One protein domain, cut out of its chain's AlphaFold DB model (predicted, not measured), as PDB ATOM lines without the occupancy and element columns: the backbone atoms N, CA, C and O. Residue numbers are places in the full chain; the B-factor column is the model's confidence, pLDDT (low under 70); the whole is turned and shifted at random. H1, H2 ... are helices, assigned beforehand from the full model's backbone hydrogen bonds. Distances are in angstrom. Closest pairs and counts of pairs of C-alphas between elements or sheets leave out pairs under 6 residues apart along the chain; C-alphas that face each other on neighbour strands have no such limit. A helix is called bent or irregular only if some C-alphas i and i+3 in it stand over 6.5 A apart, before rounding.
ATOM      1  N   ILE A   2     163.675 199.911 219.550       56.28
ATOM      2  CA  ILE A   2     164.313 199.681 218.231       56.28
ATOM      3  C   ILE A   2     165.274 198.469 218.203       56.28
ATOM      4  O   ILE A   2     165.194 197.647 217.299       56.28
ATOM      5  N   LYS A   3     166.096 198.265 219.248       54.00
ATOM      6  CA  LYS A   3     167.031 197.120 219.350       54.00
ATOM      7  C   LYS A   3     166.362 195.735 219.302       54.00
ATOM      8  O   LYS A   3     166.953 194.802 218.777       54.00
ATOM      9  N   ARG A   4     165.143 195.586 219.841       56.53
ATOM     10  CA  ARG A   4     164.417 194.296 219.841       56.53
ATOM     11  C   ARG A   4     163.799 193.998 218.474       56.53
ATOM     12  O   ARG A   4     163.786 192.848 218.055       56.53
ATOM     13  N   ILE A   5     163.368 195.039 217.759       60.56
ATOM     14  CA  ILE A   5     162.814 194.937 216.403       60.56
ATOM     15  C   ILE A   5     163.904 194.504 215.410       60.56
ATOM     16  O   ILE A   5     163.668 193.611 214.600       60.56
ATOM     17  N   SER A   6     165.122 195.046 215.529       60.88
ATOM     18  CA  SER A   6     166.256 194.647 214.681       60.88
ATOM     19  C   SER A   6     166.665 193.180 214.869       60.88
ATOM     20  O   SER A   6     166.979 192.512 213.892       60.88
ATOM     21  N   ILE A   7     166.616 192.649 216.097       66.50
ATOM     22  CA  ILE A   7     166.948 191.239 216.377       66.50
ATOM     23  C   ILE A   7     165.904 190.292 215.769       66.50
ATOM     24  O   ILE A   7     166.266 189.284 215.164       66.50
ATOM     25  N   ILE A   8     164.616 190.633 215.876       69.38
ATOM     26  CA  ILE A   8     163.521 189.834 215.303       69.38
ATOM     27  C   ILE A   8     163.615 189.800 213.770       69.38
ATOM     28  O   ILE A   8     163.442 188.745 213.163       69.38
ATOM     29  N   LEU A   9     163.951 190.932 213.145       63.03
ATOM     30  CA  LEU A   9     164.097 191.025 211.694       63.03
ATOM     31  C   LEU A   9     165.269 190.173 211.172       63.03
ATOM     32  O   LEU A   9     165.124 189.475 210.170       63.03
ATOM     33  N   VAL A  10     166.400 190.167 211.885       63.66
ATOM     34  CA  VAL A  10     167.559 189.323 211.545       63.66
ATOM     35  C   VAL A  10     167.225 187.833 211.694       63.66
ATOM     36  O   VAL A  10     167.569 187.044 210.815       63.66
ATOM     37  N   LEU A  11     166.491 187.433 212.740       59.41
ATOM     38  CA  LEU A  11     166.083 186.031 212.933       59.41
ATOM     39  C   LEU A  11     165.154 185.515 211.817       59.41
ATOM     40  O   LEU A  11     165.267 184.361 211.391       59.41
ATOM     41  N   LEU A  12     164.249 186.368 211.324       59.91
ATOM     42  CA  LEU A  12     163.324 186.043 210.231       59.91
ATOM     43  C   LEU A  12     164.040 185.888 208.879       59.91
ATOM     44  O   LEU A  12     163.670 185.037 208.071       59.91
ATOM     45  N   MET A  13     165.101 186.660 208.635       59.16
ATOM     46  CA  MET A  13     165.881 186.561 207.396       59.16
ATOM     47  C   MET A  13     166.705 185.266 207.319       59.16
ATOM     48  O   MET A  13     166.834 184.680 206.244       59.16
ATOM     49  N   VAL A  14     167.215 184.772 208.453       59.06
ATOM     50  CA  VAL A  14     168.010 183.529 208.498       59.06
ATOM     51  C   VAL A  14     167.134 182.281 208.303       59.06
ATOM     52  O   VAL A  14     167.567 181.299 207.698       59.06
ATOM     53  N   SER A  15     165.877 182.315 208.750       52.59
ATOM     54  CA  SER A  15     164.969 181.164 208.662       52.59
ATOM     55  C   SER A  15     164.441 180.929 207.235       52.59
ATOM     56  O   SER A  15     164.373 179.780 206.794       52.59
ATOM     57  N   GLY A  16     164.178 181.976 206.448       53.03
ATOM     58  CA  GLY A  16     163.752 181.816 205.046       53.03
ATOM     59  C   GLY A  16     164.798 181.137 204.146       53.03
ATOM     60  O   GLY A  16     164.454 180.338 203.269       53.03
ATOM     61  N   ALA A  17     166.083 181.402 204.404       53.06
ATOM     62  CA  ALA A  17     167.194 180.841 203.637       53.06
ATOM     63  C   ALA A  17     167.501 179.375 203.991       53.06
ATOM     64  O   ALA A  17     167.980 178.636 203.135       53.06
ATOM     65  N   ALA A  18     167.224 178.928 205.219       51.59
ATOM     66  CA  ALA A  18     167.575 177.579 205.664       51.59
ATOM     67  C   ALA A  18     166.528 176.515 205.274       51.59
ATOM     68  O   ALA A  18     166.883 175.430 204.810       51.59
ATOM     69  N   PHE A  19     165.229 176.807 205.414       52.69
ATOM     70  CA  PHE A  19     164.178 175.781 205.293       52.69
ATOM     71  C   PHE A  19     163.788 175.419 203.853       52.69
ATOM     72  O   PHE A  19     163.396 174.279 203.590       52.69
ATOM     73  N   SER A  20     163.956 176.343 202.910       54.84
ATOM     74  CA  SER A  20     163.692 176.112 201.482       54.84
ATOM     75  C   SER A  20     164.646 175.067 200.880       54.84
ATOM     76  O   SER A  20     164.303 174.372 199.926       54.84
ATOM     77  N   ASN A  21     165.824 174.898 201.488       62.78
ATOM     78  CA  ASN A  21     166.932 174.137 200.917       62.78
ATOM     79  C   ASN A  21     166.962 172.683 201.405       62.78
ATOM     80  O   ASN A  21     167.340 171.796 200.642       62.78
ATOM     81  N   VAL A  22     166.540 172.415 202.649       68.38
ATOM     82  CA  VAL A  22     166.650 171.077 203.264       68.38
ATOM     83  C   VAL A  22     165.679 170.082 202.631       68.38
ATOM     84  O   VAL A  22     166.084 168.985 202.257       68.38
ATOM     85  N   LYS A  23     164.407 170.461 202.444       72.44
ATOM     86  CA  LYS A  23     163.400 169.569 201.837       72.44
ATOM     87  C   LYS A  23     163.712 169.247 200.373       72.44
ATOM     88  O   LYS A  23     163.496 168.120 199.941       72.44
ATOM     89  N   ILE A  24     164.219 170.225 199.620       72.12
ATOM     90  CA  ILE A  24     164.624 170.040 198.220       72.12
ATOM     91  C   ILE A  24     165.872 169.156 198.160       72.12
ATOM     92  O   ILE A  24     165.854 168.122 197.501       72.12
ATOM     93  N   SER A  25     166.905 169.481 198.943       73.06
ATOM     94  CA  SER A  25     168.138 168.685 198.991       73.06
ATOM     95  C   SER A  25     167.888 167.243 199.434       73.06
ATOM     96  O   SER A  25     168.524 166.339 198.910       73.06
ATOM     97  N   ALA A  26     166.939 167.002 200.343       79.56
ATOM     98  CA  ALA A  26     166.555 165.651 200.746       79.56
ATOM     99  C   ALA A  26     165.958 164.841 199.584       79.56
ATOM    100  O   ALA A  26     166.283 163.668 199.430       79.56
ATOM    101  N   LYS A  27     165.132 165.467 198.734       79.06
ATOM    102  CA  LYS A  27     164.570 164.815 197.540       79.06
ATOM    103  C   LYS A  27     165.613 164.555 196.450       79.06
ATOM    104  O   LYS A  27     165.423 163.653 195.644       79.06
ATOM    105  N   HIS A  28     166.698 165.333 196.418       79.75
ATOM    106  CA  HIS A  28     167.759 165.231 195.409       79.75
ATOM    107  C   HIS A  28     169.062 164.590 195.910       79.75
ATOM    108  O   HIS A  28     170.016 164.504 195.141       79.75
ATOM    109  N   LYS A  29     169.101 164.105 197.160       81.25
ATOM    110  CA  LYS A  29     170.306 163.629 197.870       81.25
ATOM    111  C   LYS A  29     171.150 162.628 197.071       81.25
ATOM    112  O   LYS A  29     172.377 162.719 197.092       81.25
ATOM    113  N   ASP A  30     170.488 161.743 196.334       83.56
ATOM    114  CA  ASP A  30     171.117 160.655 195.578       83.56
ATOM    115  C   ASP A  30     170.880 160.774 194.063       83.56
ATOM    116  O   ASP A  30     171.183 159.866 193.293       83.56
ATOM    117  N   LEU A  31     170.349 161.917 193.615       83.19
ATOM    118  CA  LEU A  31     170.063 162.148 192.207       83.19
ATOM    119  C   LEU A  31     171.277 162.729 191.489       83.19
ATOM    120  O   LEU A  31     171.936 163.668 191.949       83.19
ATOM    121  N   THR A  32     171.546 162.176 190.310       82.75
ATOM    122  CA  THR A  32     172.564 162.672 189.389       82.75
ATOM    123  C   THR A  32     171.927 163.060 188.061       82.75
ATOM    124  O   THR A  32     170.965 162.445 187.606       82.75
ATOM    125  N   LYS A  33     172.441 164.128 187.451       77.00
ATOM    126  CA  LYS A  33     172.053 164.617 186.126       77.00
ATOM    127  C   LYS A  33     173.288 165.187 185.444       77.00
ATOM    128  O   LYS A  33     174.103 165.831 186.099       77.00
ATOM    129  N   ASP A  34     173.462 164.919 184.153       76.94
ATOM    130  CA  ASP A  34     174.681 165.276 183.409       76.94
ATOM    131  C   ASP A  34     175.971 164.783 184.106       76.94
ATOM    132  O   ASP A  34     176.961 165.511 184.177       76.94
ATOM    133  N   ALA A  35     175.939 163.584 184.705       84.12
ATOM    134  CA  ALA A  35     177.015 163.028 185.541       84.12
ATOM    135  C   ALA A  35     177.411 163.880 186.774       84.12
ATOM    136  O   ALA A  35     178.458 163.657 187.381       84.12
ATOM    137  N   LYS A  36     176.576 164.846 187.187       81.94
ATOM    138  CA  LYS A  36     176.777 165.697 188.373       81.94
ATOM    139  C   LYS A  36     175.673 165.464 189.403       81.94
ATOM    140  O   LYS A  36     174.527 165.207 189.044       81.94
ATOM    141  N   LYS A  37     175.994 165.583 190.695       84.62
ATOM    142  CA  LYS A  37     174.990 165.512 191.772       84.62
ATOM    143  C   LYS A  37     174.045 166.710 191.705       84.62
ATOM    144  O   LYS A  37     174.508 167.844 191.593       84.62
ATOM    145  N   VAL A  38     172.742 166.464 191.824       79.31
ATOM    146  CA  VAL A  38     171.716 167.515 191.862       79.31
ATOM    147  C   VAL A  38     171.690 168.121 193.268       79.31
ATOM    148  O   VAL A  38     170.968 167.676 194.149       79.31
ATOM    149  N   ASN A  39     172.535 169.123 193.501       79.75
ATOM    150  CA  ASN A  39     172.648 169.833 194.778       79.75
ATOM    151  C   ASN A  39     172.399 171.344 194.609       79.75
ATOM    152  O   ASN A  39     172.118 171.823 193.507       79.75
ATOM    153  N   CYS A  40     172.530 172.116 195.693       77.44
ATOM    154  CA  CYS A  40     172.368 173.572 195.653       77.44
ATOM    155  C   CYS A  40     173.241 174.203 194.560       77.44
ATOM    156  O   CYS A  40     172.755 175.019 193.789       77.44
ATOM    157  N   ALA A  41     174.501 173.777 194.433       77.38
ATOM    158  CA  ALA A  41     175.412 174.291 193.417       77.38
ATOM    159  C   ALA A  41     174.961 173.923 191.992       77.38
ATOM    160  O   ALA A  41     175.002 174.770 191.100       77.38
ATOM    161  N   TYR A  42     174.465 172.709 191.761       77.56
ATOM    162  CA  TYR A  42     173.954 172.300 190.453       77.56
ATOM    163  C   TYR A  42     172.884 173.274 189.928       77.56
ATOM    164  O   TYR A  42     172.945 173.670 188.763       77.56
ATOM    165  N   CYS A  43     171.989 173.724 190.819       75.12
ATOM    166  CA  CYS A  43     170.889 174.639 190.505       75.12
ATOM    167  C   CYS A  43     171.222 176.141 190.643       75.12
ATOM    168  O   CYS A  43     170.623 176.954 189.945       75.12
ATOM    169  N   HIS A  44     172.121 176.531 191.554       72.19
ATOM    170  CA  HIS A  44     172.399 177.939 191.891       72.19
ATOM    171  C   HIS A  44     173.703 178.486 191.303       72.19
ATOM    172  O   HIS A  44     173.837 179.700 191.181       72.19
ATOM    173  N   THR A  45     174.657 177.638 190.907       69.75
ATOM    174  CA  THR A  45     175.893 178.113 190.243       69.75
ATOM    175  C   THR A  45     175.626 178.457 188.779       69.75
ATOM    176  O   THR A  45     176.274 179.327 188.207       69.75
ATOM    177  N   ASN A  46     174.621 177.816 188.177       60.56
ATOM    178  CA  ASN A  46     174.124 178.159 186.851       60.56
ATOM    179  C   ASN A  46     172.942 179.110 186.997       60.56
ATOM    180  O   ASN A  46     171.792 178.735 186.764       60.56
ATOM    181  N   VAL A  47     173.224 180.358 187.374       57.84
ATOM    182  CA  VAL A  47     172.250 181.440 187.220       57.84
ATOM    183  C   VAL A  47     172.070 181.643 185.718       57.84
ATOM    184  O   VAL A  47     172.742 182.467 185.098       57.84
ATOM    185  N   MET A  48     171.219 180.830 185.089       59.12
ATOM    186  CA  MET A  48     170.826 181.093 183.717       59.12
ATOM    187  C   MET A  48     170.198 182.484 183.723       59.12
ATOM    188  O   MET A  48     169.219 182.733 184.427       59.12
ATOM    189  N   LYS A  49     170.800 183.401 182.963       61.03
ATOM    190  CA  LYS A  49     170.303 184.761 182.745       61.03
ATOM    191  C   LYS A  49     169.083 184.695 181.826       61.03
ATOM    192  O   LYS A  49     169.111 185.174 180.698       61.03
ATOM    193  N   ILE A  50     168.042 184.005 182.276       64.06
ATOM    194  CA  ILE A  50     166.798 183.868 181.535       64.06
ATOM    195  C   ILE A  50     166.048 185.177 181.720       64.06
ATOM    196  O   ILE A  50     165.639 185.534 182.824       64.06
ATOM    197  N   GLU A  51     165.929 185.918 180.627       68.44
ATOM    198  CA  GLU A  51     165.238 187.196 180.604       68.44
ATOM    199  C   GLU A  51     163.758 186.990 180.960       68.44
ATOM    200  O   GLU A  51     163.056 186.192 180.336       68.44
ATOM    201  N   LYS A  52     163.266 187.683 181.989       70.75
ATOM    202  CA  LYS A  52     161.873 187.544 182.427       70.75
ATOM    203  C   LYS A  52     160.957 188.246 181.423       70.75
ATOM    204  O   LYS A  52     160.888 189.470 181.413       70.75
ATOM    205  N   LYS A  53     160.237 187.478 180.603       77.19
ATOM    206  CA  LYS A  53     159.267 187.993 179.619       77.19
ATOM    207  C   LYS A  53     157.843 187.551 179.958       77.19
ATOM    208  O   LYS A  53     157.623 186.500 180.567       77.19
ATOM    209  N   LYS A  54     156.850 188.354 179.571       75.31
ATOM    210  CA  LYS A  54     155.433 187.964 179.660       75.31
ATOM    211  C   LYS A  54     155.198 186.771 178.724       75.31
ATOM    212  O   LYS A  54     155.629 186.811 177.581       75.31
ATOM    213  N   GLY A  55     154.557 185.711 179.220       76.56
ATOM    214  CA  GLY A  55     154.360 184.475 178.446       76.56
ATOM    215  C   GLY A  55     155.615 183.607 178.286       76.56
ATOM    216  O   GLY A  55     155.633 182.725 177.438       76.56
ATOM    217  N   GLN A  56     156.660 183.831 179.095       73.69
ATOM    218  CA  GLN A  56     157.910 183.056 179.044       73.69
ATOM    219  C   GLN A  56     157.714 181.544 179.213       73.69
ATOM    220  O   GLN A  56     158.517 180.771 178.703       73.69
ATOM    221  N   VAL A  57     156.670 181.117 179.930       77.81
ATOM    222  CA  VAL A  57     156.321 179.703 180.068       77.81
ATOM    223  C   VAL A  57     155.382 179.328 178.931       77.81
ATOM    224  O   VAL A  57     154.252 179.810 178.879       77.81
ATOM    225  N   ASN A  58     155.845 178.448 178.049       76.25
ATOM    226  CA  ASN A  58     155.022 177.838 177.015       76.25
ATOM    227  C   ASN A  58     155.183 176.316 177.086       76.25
ATOM    228  O   ASN A  58     156.209 175.761 176.684       76.25
ATOM    229  N   GLY A  59     154.183 175.642 177.658       78.56
ATOM    230  CA  GLY A  59     154.218 174.197 177.876       78.56
ATOM    231  C   GLY A  59     155.430 173.776 178.712       78.56
ATOM    232  O   GLY A  59     155.579 174.226 179.843       78.56
ATOM    233  N   LYS A  60     156.296 172.928 178.136       75.12
ATOM    234  CA  LYS A  60     157.515 172.397 178.779       75.12
ATOM    235  C   LYS A  60     158.768 173.261 178.554       75.12
ATOM    236  O   LYS A  60     159.890 172.765 178.706       75.12
ATOM    237  N   ALA A  61     158.611 174.518 178.143       76.69
ATOM    238  CA  ALA A  61     159.728 175.409 177.858       76.69
ATOM    239  C   ALA A  61     159.604 176.766 178.563       76.69
ATOM    240  O   ALA A  61     158.517 177.332 178.677       76.69
ATOM    241  N   LEU A  62     160.758 177.301 178.966       76.75
ATOM    242  CA  LEU A  62     160.953 178.664 179.439       76.75
ATOM    243  C   LEU A  62     161.739 179.439 178.374       76.75
ATOM    244  O   LEU A  62     162.893 179.110 178.103       76.75
ATOM    245  N   ASN A  63     161.120 180.438 177.743       77.25
ATOM    246  CA  ASN A  63     161.696 181.207 176.630       77.25
ATOM    247  C   ASN A  63     162.260 180.317 175.502       77.25
ATOM    248  O   ASN A  63     163.355 180.552 174.999       77.25
ATOM    249  N   GLY A  64     161.540 179.251 175.142       76.12
ATOM    250  CA  GLY A  64     161.973 178.293 174.114       76.12
ATOM    251  C   GLY A  64     163.028 177.279 174.578       76.12
ATOM    252  O   GLY A  64     163.337 176.342 173.845       76.12
ATOM    253  N   VAL A  65     163.541 177.393 175.809       74.94
ATOM    254  CA  VAL A  65     164.442 176.401 176.407       74.94
ATOM    255  C   VAL A  65     163.620 175.375 177.174       74.94
ATOM    256  O   VAL A  65     162.903 175.714 178.108       74.94
ATOM    257  N   ASN A  66     163.732 174.102 176.801       76.06
ATOM    258  CA  ASN A  66     163.038 173.022 177.502       76.06
ATOM    259  C   ASN A  66     163.485 172.950 178.975       76.06
ATOM    260  O   ASN A  66     164.688 172.950 179.241       76.06
ATOM    261  N   PHE A  67     162.545 172.822 179.915       74.81
ATOM    262  CA  PHE A  67     162.831 172.736 181.354       74.81
ATOM    263  C   PHE A  67     163.806 171.608 181.722       74.81
ATOM    264  O   PHE A  67     164.596 171.762 182.652       74.81
ATOM    265  N   SER A  68     163.831 170.512 180.959       70.19
ATOM    266  CA  SER A  68     164.805 169.427 181.147       70.19
ATOM    267  C   SER A  68     166.257 169.878 180.937       70.19
ATOM    268  O   SER A  68     167.163 169.292 181.528       70.19
ATOM    269  N   LYS A  69     166.493 170.936 180.157       71.19
ATOM    270  CA  LYS A  69     167.822 171.506 179.890       71.19
ATOM    271  C   LYS A  69     168.188 172.646 180.844       71.19
ATOM    272  O   LYS A  69     169.331 173.096 180.840       71.19
ATOM    273  N   ILE A  70     167.243 173.114 181.662       71.94
ATOM    274  CA  ILE A  70     167.458 174.238 182.575       71.94
ATOM    275  C   ILE A  70     168.106 173.728 183.863       71.94
ATOM    276  O   ILE A  70     167.582 172.851 184.550       71.94
TER     277      ILE A  70
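What this domain is: This is residues 2 to 70 of the 80 residues of an uncharacterized protein of Spirochaetae bacterium HGW-Spirochaetae-5 (UniProt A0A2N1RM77). One long helix, H1, makes an arm whose residues 2 to 20 stick out from a loose body of loops; the short helix H2 lies near its other end. Beyond H2, residues 45 to 70 hold no named element; in them short antiparallel pairings join residues 57 to 58 with 61 to 62, and 61 to 62 with 65 to 66. The 69 printed residues hold H1, then H2, and no named strand; the class is all helix, with 32 residues in named elements, under half. The whole is extended, radius of gyration of the C-alphas 17.1 A, and flat, spanning 49 by 35 by 19 A.

Where its parts are: H1, residues 2 to 28, runs 41.5 A from C-alpha 2 at (164.313, 199.681, 218.231) to C-alpha 28 at (167.759, 165.231, 195.409). It is irregular, but only just: C-alphas 20 and 23 are 6.6 A apart. H2 is residues 40 to 44, ending at C-alpha 44 (172.399, 177.939, 191.891).

How they stand to each other: H1 and H2 are close but not clearly touching; their closest C-alphas, Ser 25 and Cys 40, are 7.3 A apart. Every O i to N i+4 pair is within hydrogen-bond range in H2, 16 of 23 in H1.

The domain as a whole: The C-alphas farthest apart, Ile 2 and Ala 35, are 50.7 A apart. The printed part has no cut; the link from H1 to H2 is long, 11 residues. The model's pLDDT is under 70 at residues 2 to 22 and 45 to 51.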